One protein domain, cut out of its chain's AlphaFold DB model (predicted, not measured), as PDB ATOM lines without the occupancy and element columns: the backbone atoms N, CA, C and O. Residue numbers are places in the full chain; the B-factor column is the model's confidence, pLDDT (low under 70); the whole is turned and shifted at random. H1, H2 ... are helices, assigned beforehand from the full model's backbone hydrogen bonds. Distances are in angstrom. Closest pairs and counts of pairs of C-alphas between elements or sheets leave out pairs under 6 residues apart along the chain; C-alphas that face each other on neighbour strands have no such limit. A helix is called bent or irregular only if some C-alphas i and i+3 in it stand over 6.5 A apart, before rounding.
ATOM      1  N   LEU A   6      32.086  -6.856 -32.789       73.00
ATOM      2  CA  LEU A   6      32.034  -5.452 -32.380       73.00
ATOM      3  C   LEU A   6      30.926  -4.672 -33.097       73.00
ATOM      4  O   LEU A   6      30.222  -3.906 -32.444       73.00
ATOM      5  N   ASP A   7      30.700  -4.922 -34.390       77.88
ATOM      6  CA  ASP A   7      29.631  -4.266 -35.159       77.88
ATOM      7  C   ASP A   7      28.246  -4.568 -34.567       77.88
ATOM      8  O   ASP A   7      27.370  -3.708 -34.559       77.88
ATOM      9  N   TRP A   8      28.065  -5.764 -33.995       78.12
ATOM     10  CA  TRP A   8      26.808  -6.180 -33.364       78.12
ATOM     11  C   TRP A   8      26.459  -5.366 -32.112       78.12
ATOM     12  O   TRP A   8      25.287  -5.212 -31.786       78.12
ATOM     13  N   ILE A   9      27.464  -4.844 -31.405       83.88
ATOM     14  CA  ILE A   9      27.272  -4.028 -30.196       83.88
ATOM     15  C   ILE A   9      27.249  -2.542 -30.560       83.88
ATOM     16  O   ILE A   9      26.423  -1.784 -30.053       83.88
ATOM     17  N   LEU A  10      28.132  -2.123 -31.468       83.88
ATOM     18  CA  LEU A  10      28.254  -0.727 -31.875       83.88
ATOM     19  C   LEU A  10      27.029  -0.241 -32.652       83.88
ATOM     20  O   LEU A  10      26.607   0.892 -32.442       83.88
ATOM     21  N   LEU A  11      26.429  -1.077 -33.505       82.81
ATOM     22  CA  LEU A  11      25.242  -0.697 -34.274       82.81
ATOM     23  C   LEU A  11      24.031  -0.332 -33.402       82.81
ATOM     24  O   LEU A  11      23.518   0.774 -33.573       82.81
ATOM     25  N   PRO A  12      23.552  -1.177 -32.468       87.56
ATOM     26  CA  PRO A  12      22.413  -0.814 -31.628       87.56
ATOM     27  C   PRO A  12      22.731   0.369 -30.712       87.56
ATOM     28  O   PRO A  12      21.857   1.204 -30.484       87.56
ATOM     29  N   PHE A  13      23.975   0.494 -30.240       88.56
ATOM     30  CA  PHE A  13      24.397   1.662 -29.471       88.56
ATOM     31  C   PHE A  13      24.316   2.948 -30.304       88.56
ATOM     32  O   PHE A  13      23.712   3.925 -29.868       88.56
ATOM     33  N   LEU A  14      24.850   2.933 -31.529       83.44
ATOM     34  CA  LEU A  14      24.785   4.060 -32.459       83.44
ATOM     35  C   LEU A  14      23.334   4.443 -32.767       83.44
ATOM     36  O   LEU A  14      22.988   5.620 -32.711       83.44
ATOM     37  N   VAL A  15      22.479   3.456 -33.054       87.12
ATOM     38  CA  VAL A  15      21.045   3.672 -33.301       87.12
ATOM     39  C   VAL A  15      20.366   4.276 -32.070       87.12
ATOM     40  O   VAL A  15      19.578   5.209 -32.211       87.12
ATOM     41  N   GLY A  16      20.702   3.799 -30.870       90.56
ATOM     42  CA  GLY A  16      20.189   4.338 -29.613       90.56
ATOM     43  C   GLY A  16      20.575   5.801 -29.400       90.56
ATOM     44  O   GLY A  16      19.712   6.625 -29.104       90.56
ATOM     45  N   VAL A  17      21.848   6.148 -29.616       89.56
ATOM     46  CA  VAL A  17      22.328   7.538 -29.524       89.56
ATOM     47  C   VAL A  17      21.647   8.420 -30.568       89.56
ATOM     48  O   VAL A  17      21.186   9.511 -30.238       89.56
ATOM     49  N   LEU A  18      21.529   7.950 -31.811       85.69
ATOM     50  CA  LEU A  18      20.863   8.695 -32.878       85.69
ATOM     51  C   LEU A  18      19.387   8.955 -32.533       85.69
ATOM     52  O   LEU A  18      18.907  10.079 -32.663       85.69
ATOM     53  N   GLY A  19      18.687   7.930 -32.042       87.75
ATOM     54  CA  GLY A  19      17.301   8.038 -31.590       87.75
ATOM     55  C   GLY A  19      17.143   9.029 -30.440       87.75
ATOM     56  O   GLY A  19      16.260   9.882 -30.490       87.75
ATOM     57  N   LEU A  20      18.034   8.978 -29.445       90.00
ATOM     58  CA  LEU A  20      18.046   9.926 -28.330       90.00
ATOM     59  C   LEU A  20      18.194  11.368 -28.829       90.00
ATOM     60  O   LEU A  20      17.425  12.237 -28.432       90.00
ATOM     61  N   VAL A  21      19.156  11.614 -29.720       86.94
ATOM     62  CA  VAL A  21      19.409  12.944 -30.290       86.94
ATOM     63  C   VAL A  21      18.176  13.471 -31.027       86.94
ATOM     64  O   VAL A  21      17.803  14.627 -30.836       86.94
ATOM     65  N   LEU A  22      17.509  12.625 -31.817       83.62
ATOM     66  CA  LEU A  22      16.277  12.997 -32.518       83.62
ATOM     67  C   LEU A  22      15.136  13.328 -31.549       83.62
ATOM     68  O   LEU A  22      14.466  14.344 -31.722       83.62
ATOM     69  N   VAL A  23      14.938  12.504 -30.515       87.75
ATOM     70  CA  VAL A  23      13.899  12.722 -29.498       87.75
ATOM     71  C   VAL A  23      14.158  14.007 -28.719       87.75
ATOM     72  O   VAL A  23      13.237  14.795 -28.533       87.75
ATOM     73  N   VAL A  24      15.399  14.253 -28.296       85.75
ATOM     74  CA  VAL A  24      15.771  15.474 -27.569       85.75
ATOM     75  C   VAL A  24      15.586  16.707 -28.452       85.75
ATOM     76  O   VAL A  24      14.988  17.685 -28.009       85.75
ATOM     77  N   ALA A  25      16.037  16.664 -29.707       79.88
ATOM     78  CA  ALA A  25      15.864  17.777 -30.638       79.88
ATOM     79  C   ALA A  25      14.381  18.104 -30.867       79.88
ATOM     80  O   ALA A  25      13.998  19.276 -30.846       79.88
ATOM     81  N   PHE A  26      13.547  17.073 -31.020       81.06
ATOM     82  CA  PHE A  26      12.104  17.238 -31.143       81.06
ATOM     83  C   PHE A  26      11.457  17.755 -29.851       81.06
ATOM     84  O   PHE A  26      10.615  18.644 -29.900       81.06
ATOM     85  N   ALA A  27      11.862  17.253 -28.684       82.88
ATOM     86  CA  ALA A  27      11.314  17.693 -27.403       82.88
ATOM     87  C   ALA A  27      11.650  19.162 -27.089       82.88
ATOM     88  O   ALA A  27      10.830  19.865 -26.505       82.88
ATOM     89  N   VAL A  28      12.842  19.628 -27.476       82.31
ATOM     90  CA  VAL A  28      13.313  20.993 -27.189       82.31
ATOM     91  C   VAL A  28      12.779  22.012 -28.194       82.31
ATOM     92  O   VAL A  28      12.385  23.106 -27.800       82.31
ATOM     93  N   ALA A  29      12.789  21.680 -29.487       80.62
ATOM     94  CA  ALA A  29      12.533  22.642 -30.562       80.62
ATOM     95  C   ALA A  29      11.483  22.167 -31.583       80.62
ATOM     96  O   ALA A  29      11.312  22.788 -32.632       80.62
ATOM     97  N   GLY A  30      10.776  21.070 -31.309       84.56
ATOM     98  CA  GLY A  30       9.750  20.530 -32.196       84.56
ATOM     99  C   GLY A  30      10.296  20.117 -33.560       84.56
ATOM    100  O   GLY A  30      11.421  19.624 -33.699       84.56
ATOM    101  N   PHE A  31       9.498  20.343 -34.601       84.38
ATOM    102  CA  PHE A  31       9.882  20.029 -35.973       84.38
ATOM    103  C   PHE A  31      10.988  20.954 -36.505       84.38
ATOM    104  O   PHE A  31      11.808  20.524 -37.318       84.38
ATOM    105  N   LEU A  32      11.109  22.175 -35.967       85.94
ATOM    106  CA  LEU A  32      12.237  23.065 -36.260       85.94
ATOM    107  C   LEU A  32      13.562  22.439 -35.809       85.94
ATOM    108  O   LEU A  32      14.539  22.466 -36.556       85.94
ATOM    109  N   GLY A  33      13.578  21.808 -34.631       83.06
ATOM    110  CA  GLY A  33      14.738  21.074 -34.120       83.06
ATOM    111  C   GLY A  33      15.210  19.977 -35.073       83.06
ATOM    112  O   GLY A  33      16.398  19.896 -35.379       83.06
ATOM    113  N   LEU A  34      14.276  19.183 -35.607       85.88
ATOM    114  CA  LEU A  34      14.566  18.158 -36.619       85.88
ATOM    115  C   LEU A  34      15.133  18.766 -37.909       85.88
ATOM    116  O   LEU A  34      16.119  18.259 -38.443       85.88
ATOM    117  N   GLY A  35      14.557  19.873 -38.384       86.00
ATOM    118  CA  GLY A  35      15.025  20.553 -39.592       86.00
ATOM    119  C   GLY A  35      16.457  21.073 -39.449       86.00
ATOM    120  O   GLY A  35      17.309  20.819 -40.306       86.00
ATOM    121  N   VAL A  36      16.752  21.740 -38.330       88.88
ATOM    122  CA  VAL A  36      18.096  22.254 -38.013       88.88
ATOM    123  C   VAL A  36      19.105  21.117 -37.870       88.88
ATOM    124  O   VAL A  36      20.216  21.210 -38.392       88.88
ATOM    125  N   LEU A  37      18.723  20.018 -37.221       88.12
ATOM    126  CA  LEU A  37      19.594  18.854 -37.078       88.12
ATOM    127  C   LEU A  37      19.924  18.233 -38.442       88.12
ATOM    128  O   LEU A  37      21.068  17.857 -38.694       88.12
ATOM    129  N   GLY A  38      18.951  18.224 -39.355       87.31
ATOM    130  CA  GLY A  38      19.144  17.816 -40.742       87.31
ATOM    131  C   GLY A  38      20.166  18.693 -41.455       87.31
ATOM    132  O   GLY A  38      21.090  18.173 -42.080       87.31
ATOM    133  N   LEU A  39      20.063  20.017 -41.301       91.00
ATOM    134  CA  LEU A  39      21.031  20.959 -41.871       91.00
ATOM    135  C   LEU A  39      22.441  20.741 -41.323       91.00
ATOM    136  O   LEU A  39      23.392  20.750 -42.101       91.00
ATOM    137  N   LEU A  40      22.590  20.511 -40.016       88.56
ATOM    138  CA  LEU A  40      23.896  20.258 -39.404       88.56
ATOM    139  C   LEU A  40      24.544  18.989 -39.966       88.56
ATOM    140  O   LEU A  40      25.711  19.018 -40.359       88.56
ATOM    141  N   VAL A  41      23.785  17.893 -40.063       86.75
ATOM    142  CA  VAL A  41      24.287  16.632 -40.632       86.75
ATOM    143  C   VAL A  41      24.669  16.815 -42.102       86.75
ATOM    144  O   VAL A  41      25.751  16.391 -42.508       86.75
ATOM    145  N   GLY A  42      23.823  17.482 -42.891       85.69
ATOM    146  CA  GLY A  42      24.103  17.765 -44.299       85.69
ATOM    147  C   GLY A  42      25.332  18.657 -44.486       85.69
ATOM    148  O   GLY A  42      26.173  18.383 -45.341       85.69
ATOM    149  N   PHE A  43      25.485  19.679 -43.641       86.56
ATOM    150  CA  PHE A  43      26.635  20.581 -43.654       86.56
ATOM    151  C   PHE A  43      27.936  19.846 -43.330       86.56
ATOM    152  O   PHE A  43      28.909  19.974 -44.073       86.56
ATOM    153  N   VAL A  44      27.956  19.032 -42.271       84.00
ATOM    154  CA  VAL A  44      29.130  18.219 -41.915       84.00
ATOM    155  C   VAL A  44      29.464  17.235 -43.035       84.00
ATOM    156  O   VAL A  44      30.624  17.137 -43.434       84.00
ATOM    157  N   ALA A  45      28.462  16.560 -43.605       83.44
ATOM    158  CA  ALA A  45      28.678  15.635 -44.715       83.44
ATOM    159  C   ALA A  45      29.278  16.335 -45.947       83.44
ATOM    160  O   ALA A  45      30.173  15.794 -46.594       83.44
ATOM    161  N   GLN A  46      28.825  17.553 -46.250       80.62
ATOM    162  CA  GLN A  46      29.374  18.357 -47.340       80.62
ATOM    163  C   GLN A  46      30.806  18.819 -47.053       80.62
ATOM    164  O   GLN A  46      31.655  18.767 -47.939       80.62
ATOM    165  N   ARG A  47      31.105  19.234 -45.816       80.50
ATOM    166  CA  ARG A  47      32.462  19.638 -45.409       80.50
ATOM    167  C   ARG A  47      33.457  18.491 -45.548       80.50
ATOM    168  O   ARG A  47      34.527  18.712 -46.098       80.50
ATOM    169  N   ILE A  48      33.075  17.277 -45.148       76.94
ATOM    170  CA  ILE A  48      33.914  16.078 -45.298       76.94
ATOM    171  C   ILE A  48      34.219  15.790 -46.775       76.94
ATOM    172  O   ILE A  48      35.337  15.405 -47.109       76.94
ATOM    173  N   GLU A  49      33.244  15.966 -47.670       73.06
ATOM    174  CA  GLU A  49      33.464  15.775 -49.109       73.06
ATOM    175  C   GLU A  49      34.427  16.830 -49.673       73.06
ATOM    176  O   GLU A  49      35.380  16.491 -50.371       73.06
ATOM    177  N   VAL A  50      34.242  18.095 -49.285       72.56
ATOM    178  CA  VAL A  50      35.104  19.209 -49.706       72.56
ATOM    179  C   VAL A  50      36.532  19.069 -49.171       72.56
ATOM    180  O   VAL A  50      37.473  19.310 -49.918       72.56
ATOM    181  N   GLU A  51      36.721  18.651 -47.917       68.44
ATOM    182  CA  GLU A  51      38.047  18.398 -47.324       68.44
ATOM    183  C   GLU A  51      38.770  17.211 -47.977       68.44
ATOM    184  O   GLU A  51      40.002  17.167 -48.020       68.44
ATOM    185  N   LYS A  52      38.011  16.244 -48.501       60.81
ATOM    186  CA  LYS A  52      38.557  15.066 -49.178       60.81
ATOM    187  C   LYS A  52      38.937  15.339 -50.637       60.81
ATOM    188  O   LYS A  52      39.947  14.799 -51.091       60.81
ATOM    189  N   ASP A  53      38.158  16.159 -51.344       55.97
ATOM    190  CA  ASP A  53      38.376  16.477 -52.764       55.97
ATOM    191  C   ASP A  53      39.231  17.739 -52.983       55.97
ATOM    192  O   ASP A  53      39.858  17.891 -54.033       55.97
ATOM    193  N   GLY A  54      39.325  18.626 -51.990       43.88
ATOM    194  CA  GLY A  54      40.135  19.837 -52.029       43.88
ATOM    195  C   GLY A  54      41.015  19.953 -50.792       43.88
ATOM    196  O   GLY A  54      40.523  19.946 -49.668       43.88
ATOM    197  N   ALA A  55      42.323  20.113 -51.007       45.50
ATOM    198  CA  ALA A  55      43.289  20.513 -49.991       45.50
ATOM    199  C   ALA A  55      42.897  21.879 -49.402       45.50
ATOM    200  O   ALA A  55      43.417  22.924 -49.789       45.50
ATOM    201  N   THR A  56      41.952  21.888 -48.471       45.22
ATOM    202  CA  THR A  56      41.712  23.037 -47.613       45.22
ATOM    203  C   THR A  56      42.841  23.019 -46.599       45.22
ATOM    204  O   THR A  56      42.852  22.241 -45.649       45.22
ATOM    205  N   SER A  57      43.872  23.822 -46.872       42.59
ATOM    206  CA  SER A  57      44.990  24.019 -45.960       42.59
ATOM    207  C   SER A  57      44.448  24.616 -44.663       42.59
ATOM    208  O   SER A  57      44.310  25.832 -44.522       42.59
ATOM    209  N   ASN A  58      44.127  23.764 -43.696       42.31
ATOM    210  CA  ASN A  58      44.121  24.204 -42.321       42.31
ATOM    211  C   ASN A  58      45.580  24.568 -42.008       42.31
ATOM    212  O   ASN A  58      46.468  23.719 -42.102       42.31
ATOM    213  N   TYR A  59      45.849  25.838 -41.696       46.03
ATOM    214  CA  TYR A  59      47.207  26.365 -41.481       46.03
ATOM    215  C   TYR A  59      47.997  25.579 -40.413       46.03
ATOM    216  O   TYR A  59      49.222  25.638 -40.372       46.03
ATOM    217  N   MET A  60      47.295  24.802 -39.583       43.31
ATOM    218  CA  MET A  60      47.839  23.984 -38.503       43.31
ATOM    219  C   MET A  60      48.261  22.555 -38.920       43.31
ATOM    220  O   MET A  60      48.864  21.856 -38.113       43.31
ATOM    221  N   THR A  61      47.981  22.105 -40.154       42.53
ATOM    222  CA  THR A  61      48.257  20.720 -40.618       42.53
ATOM    223  C   THR A  61      49.148  20.630 -41.862       42.53
ATOM    224  O   THR A  61      49.329  19.544 -42.412       42.53
ATOM    225  N   THR A  62      49.739  21.741 -42.311       45.62
ATOM    226  CA  THR A  62      50.609  21.804 -43.504       45.62
ATOM    227  C   THR A  62      51.773  20.802 -43.466       45.62
ATOM    228  O   THR A  62      52.132  20.241 -44.499       45.62
ATOM    229  N   SER A  63      52.333  20.512 -42.285       53.97
ATOM    230  CA  SER A  63      53.411  19.523 -42.127       53.97
ATOM    231  C   SER A  63      52.941  18.079 -42.354       53.97
ATOM    232  O   SER A  63      53.635  17.316 -43.021       53.97
ATOM    233  N   LEU A  64      51.738  17.723 -41.888       50.94
ATOM    234  CA  LEU A  64      51.146  16.392 -42.079       50.94
ATOM    235  C   LEU A  64      50.757  16.143 -43.544       50.94
ATOM    236  O   LEU A  64      50.944  15.041 -44.054       50.94
ATOM    237  N   TYR A  65      50.286  17.174 -44.256       48.38
ATOM    238  CA  TYR A  65      50.008  17.077 -45.695       48.38
ATOM    239  C   TYR A  65      51.281  16.883 -46.529       48.38
ATOM    240  O   TYR A  65      51.248  16.139 -47.507       48.38
ATOM    241  N   ALA A  66      52.402  17.500 -46.145       53.94
ATOM    242  CA  ALA A  66      53.682  17.325 -46.835       53.94
ATOM    243  C   ALA A  66      54.223  15.887 -46.700       53.94
ATOM    244  O   ALA A  66      54.756  15.327 -47.662       53.94
ATOM    245  N   GLU A  67      54.032  15.264 -45.536       57.09
ATOM    246  CA  GLU A  67      54.354  13.852 -45.307       57.09
ATOM    247  C   GLU A  67      53.413  12.911 -46.071       57.09
ATOM    248  O   GLU A  67      53.873  11.966 -46.714       57.09
ATOM    249  N   GLN A  68      52.110  13.209 -46.097       55.69
ATOM    250  CA  GLN A  68      51.132  12.441 -46.874       55.69
ATOM    251  C   GLN A  68      51.349  12.554 -48.389       55.69
ATOM    252  O   GLN A  68      51.126  11.577 -49.108       55.69
ATOM    253  N   PHE A  69      51.809  13.704 -48.887       57.31
ATOM    254  CA  PHE A  69      52.170  13.881 -50.296       57.31
ATOM    255  C   PHE A  69      53.404  13.058 -50.671       57.31
ATOM    256  O   PHE A  69      53.358  12.324 -51.658       57.31
ATOM    257  N   LYS A  70      54.459  13.087 -49.843       58.16
ATOM    258  CA  LYS A  70      55.649  12.237 -50.031       58.16
ATOM    259  C   LYS A  70      55.307  10.746 -49.966       58.16
ATOM    260  O   LYS A  70      55.787   9.971 -50.791       58.16
ATOM    261  N   ALA A  71      54.436  10.340 -49.042       56.94
ATOM    262  CA  ALA A  71      53.958   8.962 -48.945       56.94
ATOM    263  C   ALA A  71      53.102   8.550 -50.161       56.94
ATOM    264  O   ALA A  71      53.222   7.430 -50.656       56.94
ATOM    265  N   ARG A  72      52.278   9.460 -50.706       53.88
ATOM    266  CA  ARG A  72      51.508   9.228 -51.942       53.88
ATOM    267  C   ARG A  72      52.386   9.144 -53.189       53.88
ATOM    268  O   ARG A  72      52.072   8.351 -54.085       53.88
ATOM    269  N   GLU A  73      53.465   9.919 -53.262       56.25
ATOM    270  CA  GLU A  73      54.470   9.823 -54.329       56.25
ATOM    271  C   GLU A  73      55.231   8.496 -54.273       56.25
ATOM    272  O   GLU A  73      55.407   7.866 -55.317       56.25
ATOM    273  N   ALA A  74      55.571   8.027 -53.069       59.88
ATOM    274  CA  ALA A  74      56.229   6.739 -52.843       59.88
ATOM    275  C   ALA A  74      55.301   5.513 -53.012       59.88
ATOM    276  O   ALA A  74      55.788   4.389 -53.123       59.88
ATOM    277  N   MET A  75      53.975   5.699 -53.052       53.69
ATOM    278  CA  MET A  75      53.009   4.597 -53.155       53.69
ATOM    279  C   MET A  75      52.982   3.928 -54.539       53.69
ATOM    280  O   MET A  75      52.781   4.576 -55.573       53.69
ATOM    281  N   SER A  76      53.070   2.597 -54.542       61.53
ATOM    282  CA  SER A  76      52.913   1.735 -55.721       61.53
ATOM    283  C   SER A  76      51.531   1.892 -56.378       61.53
ATOM    284  O   SER A  76      50.524   2.146 -55.713       61.53
ATOM    285  N   ARG A  77      51.436   1.689 -57.704       58.91
ATOM    286  CA  ARG A  77      50.158   1.744 -58.452       58.91
ATOM    287  C   ARG A  77      49.094   0.790 -57.889       58.91
ATOM    288  O   ARG A  77      47.915   1.137 -57.898       58.91
ATOM    289  N   ALA A  78      49.505  -0.374 -57.384       58.34
ATOM    290  CA  ALA A  78      48.601  -1.345 -56.765       58.34
ATOM    291  C   ALA A  78      48.038  -0.835 -55.426       58.34
ATOM    292  O   ALA A  78      46.861  -1.022 -55.122       58.34
ATOM    293  N   GLU A  79      48.856  -0.117 -54.662       54.75
ATOM    294  CA  GLU A  79      48.495   0.422 -53.352       54.75
ATOM    295  C   GLU A  79      47.585   1.651 -53.476       54.75
ATOM    296  O   GLU A  79      46.590   1.768 -52.761       54.75
ATOM    297  N   ARG A  80      47.807   2.494 -54.496       60.16
ATOM    298  CA  ARG A  80      46.870   3.574 -54.864       60.16
ATOM    299  C   ARG A  80      45.488   3.039 -55.244       60.16
ATOM    300  O   ARG A  80      44.486   3.652 -54.881       60.16
ATOM    301  N   ALA A  81      45.415   1.912 -55.954       54.97
ATOM    302  CA  ALA A  81      44.142   1.299 -56.332       54.97
ATOM    303  C   ALA A  81      43.389   0.737 -55.113       54.97
ATOM    304  O   ALA A  81      42.178   0.933 -54.997       54.97
ATOM    305  N   ALA A  82      44.106   0.111 -54.173       58.34
ATOM    306  CA  ALA A  82      43.536  -0.356 -52.910       58.34
ATOM    307  C   ALA A  82      42.996   0.812 -52.062       58.34
ATOM    308  O   ALA A  82      41.847   0.773 -51.615       58.34
ATOM    309  N   HIS A  83      43.757   1.903 -51.941       55.81
ATOM    310  CA  HIS A  83      43.318   3.096 -51.211       55.81
ATOM    311  C   HIS A  83      42.149   3.830 -51.881       55.81
ATOM    312  O   HIS A  83      41.270   4.370 -51.201       55.81
ATOM    313  N   GLN A  84      42.092   3.843 -53.216       57.94
ATOM    314  CA  GLN A  84      40.937   4.373 -53.943       57.94
ATOM    315  C   GLN A  84      39.689   3.513 -53.728       57.94
ATOM    316  O   GLN A  84      38.596   4.060 -53.568       57.94
ATOM    317  N   ALA A  85      39.824   2.185 -53.685       55.44
ATOM    318  CA  ALA A  85      38.706   1.285 -53.410       55.44
ATOM    319  C   ALA A  85      38.148   1.479 -51.988       55.44
ATOM    320  O   ALA A  85      36.931   1.502 -51.793       55.44
ATOM    321  N   GLU A  86      39.023   1.695 -51.007       56.84
ATOM    322  CA  GLU A  86      38.642   2.022 -49.631       56.84
ATOM    323  C   GLU A  86      37.983   3.410 -49.536       56.84
ATOM    324  O   GLU A  86      36.900   3.564 -48.963       56.84
ATOM    325  N   SER A  87      38.548   4.405 -50.225       57.16
ATOM    326  CA  SER A  87      37.986   5.757 -50.313       57.16
ATOM    327  C   SER A  87      36.608   5.796 -50.976       57.16
ATOM    328  O   SER A  87      35.775   6.610 -50.570       57.16
ATOM    329  N   ARG A  88      36.340   4.931 -51.961       55.16
ATOM    330  CA  ARG A  88      35.024   4.812 -52.616       55.16
ATOM    331  C   ARG A  88      33.954   4.245 -51.686       55.16
ATOM    332  O   ARG A  88      32.805   4.669 -51.769       55.16
ATOM    333  N   ARG A  89      34.313   3.346 -50.766       57.84
ATOM    334  CA  ARG A  89      33.368   2.837 -49.754       57.84
ATOM    335  C   ARG A  89      32.954   3.928 -48.766       57.84
ATOM    336  O   ARG A  89      31.772   4.050 -48.469       57.84
ATOM    337  N   LEU A  90      33.899   4.766 -48.339       59.84
ATOM    338  CA  LEU A  90      33.621   5.937 -47.496       59.84
ATOM    339  C   LEU A  90      32.696   6.958 -48.183       59.84
ATOM    340  O   LEU A  90      31.818   7.515 -47.531       59.84
ATOM    341  N   LEU A  91      32.837   7.159 -49.501       62.31
ATOM    342  CA  LEU A  91      31.934   8.029 -50.273       62.31
ATOM    343  C   LEU A  91      30.493   7.495 -50.306       62.31
ATOM    344  O   LEU A  91      29.551   8.280 -50.238       62.31
ATOM    345  N   GLY A  92      30.310   6.170 -50.346       66.06
ATOM    346  CA  GLY A  92      28.983   5.550 -50.292       66.06
ATOM    347  C   GLY A  92      28.231   5.871 -48.997       66.06
ATOM    348  O   GLY A  92      27.072   6.277 -49.040       66.06
ATOM    349  N   TYR A  93      28.901   5.766 -47.844       71.50
ATOM    350  CA  TYR A  93      28.303   6.121 -46.550       71.50
ATOM    351  C   TYR A  93      27.994   7.617 -46.430       71.50
ATOM    352  O   TYR A  93      26.961   7.991 -45.876       71.50
ATOM    353  N   LEU A  94      28.844   8.474 -47.002       76.38
ATOM    354  CA  LEU A  94      28.618   9.919 -47.018       76.38
ATOM    355  C   LEU A  94      27.381  10.294 -47.845       76.38
ATOM    356  O   LEU A  94      26.601  11.159 -47.451       76.38
ATOM    357  N   HIS A  95      27.160   9.596 -48.959       76.62
ATOM    358  CA  HIS A  95      25.973   9.789 -49.784       76.62
ATOM    359  C   HIS A  95      24.687   9.394 -49.042       76.62
ATOM    360  O   HIS A  95      23.698  10.126 -49.081       76.62
ATOM    361  N   VAL A  96      24.711   8.285 -48.292       81.25
ATOM    362  CA  VAL A  96      23.590   7.888 -47.419       81.25
ATOM    363  C   VAL A  96      23.321   8.958 -46.361       81.25
ATOM    364  O   VAL A  96      22.168   9.341 -46.166       81.25
ATOM    365  N   ALA A  97      24.365   9.502 -45.727       81.56
ATOM    366  CA  ALA A  97      24.217  10.578 -44.746       81.56
ATOM    367  C   ALA A  97      23.559  11.832 -45.350       81.56
ATOM    368  O   ALA A  97      22.689  12.432 -44.718       81.56
ATOM    369  N   LYS A  98      23.900  12.189 -46.596       84.25
ATOM    370  CA  LYS A  98      23.265  13.303 -47.318       84.25
ATOM    371  C   LYS A  98      21.784  13.046 -47.592       84.25
ATOM    372  O   LYS A  98      20.968  13.931 -47.342       84.25
ATOM    373  N   ILE A  99      21.412  11.842 -48.028       88.38
ATOM    374  CA  ILE A  99      20.001  11.478 -48.245       88.38
ATOM    375  C   ILE A  99      19.216  11.568 -46.932       88.38
ATOM    376  O   ILE A  99      18.150  12.182 -46.892       88.38
ATOM    377  N   VAL A 100      19.764  11.016 -45.844       87.19
ATOM    378  CA  VAL A 100      19.148  11.095 -44.510       87.19
ATOM    379  C   VAL A 100      19.004  12.552 -44.066       87.19
ATOM    380  O   VAL A 100      17.933  12.933 -43.600       87.19
ATOM    381  N   SER A 101      20.029  13.387 -44.269       87.94
ATOM    382  CA  SER A 101      19.955  14.815 -43.941       87.94
ATOM    383  C   SER A 101      18.864  15.538 -44.726       87.94
ATOM    384  O   SER A 101      18.087  16.281 -44.133       87.94
ATOM    385  N   ALA A 102      18.742  15.273 -46.030       89.12
ATOM    386  CA  ALA A 102      17.726  15.890 -46.872       89.12
ATOM    387  C   ALA A 102      16.320  15.492 -46.410       89.12
ATOM    388  O   ALA A 102      15.449  16.350 -46.285       89.12
ATOM    389  N   GLY A 103      16.119  14.213 -46.074       89.50
ATOM    390  CA  GLY A 103      14.870  13.734 -45.484       89.50
ATOM    391  C   GLY A 103      14.539  14.435 -44.165       89.50
ATOM    392  O   GLY A 103      13.412  14.888 -43.983       89.50
ATOM    393  N   LEU A 104      15.523  14.594 -43.273       88.00
ATOM    394  CA  LEU A 104      15.327  15.268 -41.987       88.00
ATOM    395  C   LEU A 104      14.991  16.760 -42.154       88.00
ATOM    396  O   LEU A 104      14.141  17.273 -41.436       88.00
ATOM    397  N   VAL A 105      15.612  17.441 -43.124       91.00
ATOM    398  CA  VAL A 105      15.318  18.844 -43.468       91.00
ATOM    399  C   VAL A 105      13.897  18.983 -44.006       91.00
ATOM    400  O   VAL A 105      13.146  19.828 -43.522       91.00
ATOM    401  N   ILE A 106      13.513  18.148 -44.976       92.06
ATOM    402  CA  ILE A 106      12.183  18.197 -45.597       92.06
ATOM    403  C   ILE A 106      11.101  17.888 -44.562       92.06
ATOM    404  O   ILE A 106      10.131  18.632 -44.461       92.06
ATOM    405  N   LEU A 107      11.270  16.824 -43.775       88.44
ATOM    406  CA  LEU A 107      10.297  16.451 -42.749       88.44
ATOM    407  C   LEU A 107      10.269  17.465 -41.606       88.44
ATOM    408  O   LEU A 107       9.193  17.863 -41.181       88.44
ATOM    409  N   GLY A 108      11.432  17.913 -41.132       87.38
ATOM    410  CA  GLY A 108      11.541  18.875 -40.041       87.38
ATOM    411  C   GLY A 108      10.944  20.232 -40.404       87.38
ATOM    412  O   GLY A 108       9.968  20.661 -39.800       87.38
ATOM    413  N   PHE A 109      11.456  20.908 -41.432       88.50
ATOM    414  CA  PHE A 109      10.899  22.210 -41.810       88.50
ATOM    415  C   PHE A 109       9.505  22.099 -42.437       88.50
ATOM    416  O   PHE A 109       8.667  22.962 -42.192       88.50
ATOM    417  N   GLY A 110       9.223  21.034 -43.192       86.94
ATOM    418  CA  GLY A 110       7.900  20.810 -43.774       86.94
ATOM    419  C   GLY A 110       6.822  20.652 -42.705       86.94
ATOM    420  O   GLY A 110       5.812  21.351 -42.743       86.94
ATOM    421  N   PHE A 111       7.045  19.797 -41.705       86.88
ATOM    422  CA  PHE A 111       6.095  19.643 -40.602       86.88
ATOM    423  C   PHE A 111       6.085  20.828 -39.643       86.88
ATOM    424  O   PHE A 111       5.037  21.114 -39.072       86.88
ATOM    425  N   PHE A 112       7.187  21.567 -39.510       86.06
ATOM    426  CA  PHE A 112       7.173  22.832 -38.781       86.06
ATOM    427  C   PHE A 112       6.177  23.819 -39.402       86.06
ATOM    428  O   PHE A 112       5.326  24.345 -38.694       86.06
ATOM    429  N   VAL A 113       6.223  24.004 -40.724       84.56
ATOM    430  CA  VAL A 113       5.297  24.904 -41.432       84.56
ATOM    431  C   VAL A 113       3.855  24.395 -41.388       84.56
ATOM    432  O   VAL A 113       2.938  25.197 -41.291       84.56
ATOM    433  N   LEU A 114       3.635  23.080 -41.469       84.31
ATOM    434  CA  LEU A 114       2.281  22.515 -41.509       84.31
ATOM    435  C   LEU A 114       1.598  22.414 -40.138       84.31
ATOM    436  O   LEU A 114       0.371  22.456 -40.081       84.31
ATOM    437  N   PHE A 115       2.357  22.214 -39.056       80.75
ATOM    438  CA  PHE A 115       1.798  21.902 -37.733       80.75
ATOM    439  C   PHE A 115       2.176  22.893 -36.626       80.75
ATOM    440  O   PHE A 115       1.570  22.835 -35.557       80.75
ATOM    441  N   GLN A 116       3.181  23.755 -36.821       76.31
ATOM    442  CA  GLN A 116       3.696  24.656 -35.775       76.31
ATOM    443  C   GLN A 116       3.707  26.147 -36.157       76.31
ATOM    444  O   GLN A 116       4.086  26.955 -35.306       76.31
ATOM    445  N   LEU A 117       3.292  26.519 -37.373       71.06
ATOM    446  CA  LEU A 117       3.191  27.905 -37.853       71.06
ATOM    447  C   LEU A 117       1.754  28.221 -38.283       71.06
ATOM    448  O   LEU A 117       1.282  29.325 -37.938       71.06
TER     449      LEU A 117
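This is residues 6 to 117 of the 117 residues of an uncharacterized protein of Microvirga brassicacearum (UniProt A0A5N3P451). The strongly bent helix H1 makes a V: its second arm, H1b, is side by side with the long helix H3 and runs the other way, while its first arm, H1a, leads away from the bend, and its residues 7 to 20 stick out free. At the other end of H1b, a short loop leads to the small helix H2, which turns back into the start of H3 and touches no helix. The printed part has 112 residues with three named helices in the order H1, H2, H3 and no named strand; the class is all helix. The whole is loose, with a radius of gyration of the C-alphas of 18.9 A, and elongated, with spans of 58 by 36 by 22 A.

H1, residues 7 to 53, is the longest helix by residues and was assigned as one helix by its hydrogen bonds, but it is bent: C-alphas 28 and 31 are 9.5 A apart. Its arm H1a, residues 7 to 28, measures 31.1 A from C-alpha 7 at (29.631, -4.266, -35.159) to its last C-alpha. Its arm H1b, residues 31 to 53, measures 33.3 A; residues 29 and 30 belong to neither arm. H3, residues 77 to 115, measures 56.3 A and ends with C-alpha 115 at (1.798, 21.902, -37.733). H2, residues 62 to 74, measures 18.6 A and begins with C-alpha 62 at (50.609, 21.804, -43.504).

H1a and H1b touch at a steep tilt of 49 degrees and run opposite ways; their closest C-alphas are those of Ala 25 and Gly 33, 4.9 A apart. H1a touches H1b with residues 22 to 26 alone, and H1b touches H1a with residues 32 to 37 alone. H1b touches H3 at a shallow tilt of 20 degrees, opposite ways, with 48 pairs of C-alphas within 8 A; the closest are those of Gly 35 and Gly 108, 3.9 A apart. H1a is apart from H3 and from H2. H2 is close to H3 but not clearly touching it, at a steep tilt of 47 degrees; their closest C-alphas are those of Arg 72 and Arg 80, 7.9 A apart. H1b and H2 are apart. Every O i to N i+4 pair is within hydrogen-bond range in H1b, H2 and H3, and 17 of 18 are in H1a.

The two C-alphas farthest apart are those of Ala 74 and Leu 117, at 59.0 A. The printed part has no cut and ends at the chain's last residue, 117. The link from H1 to H2, eight residues, is short, and the link from H2 to H3, two residues, is tight. Residues 58 to 64 and 66 to 71 stand free. The mean pLDDT of the printed part is 73.0, and residues 51 to 92 are under 70; H2 has a mean of 54.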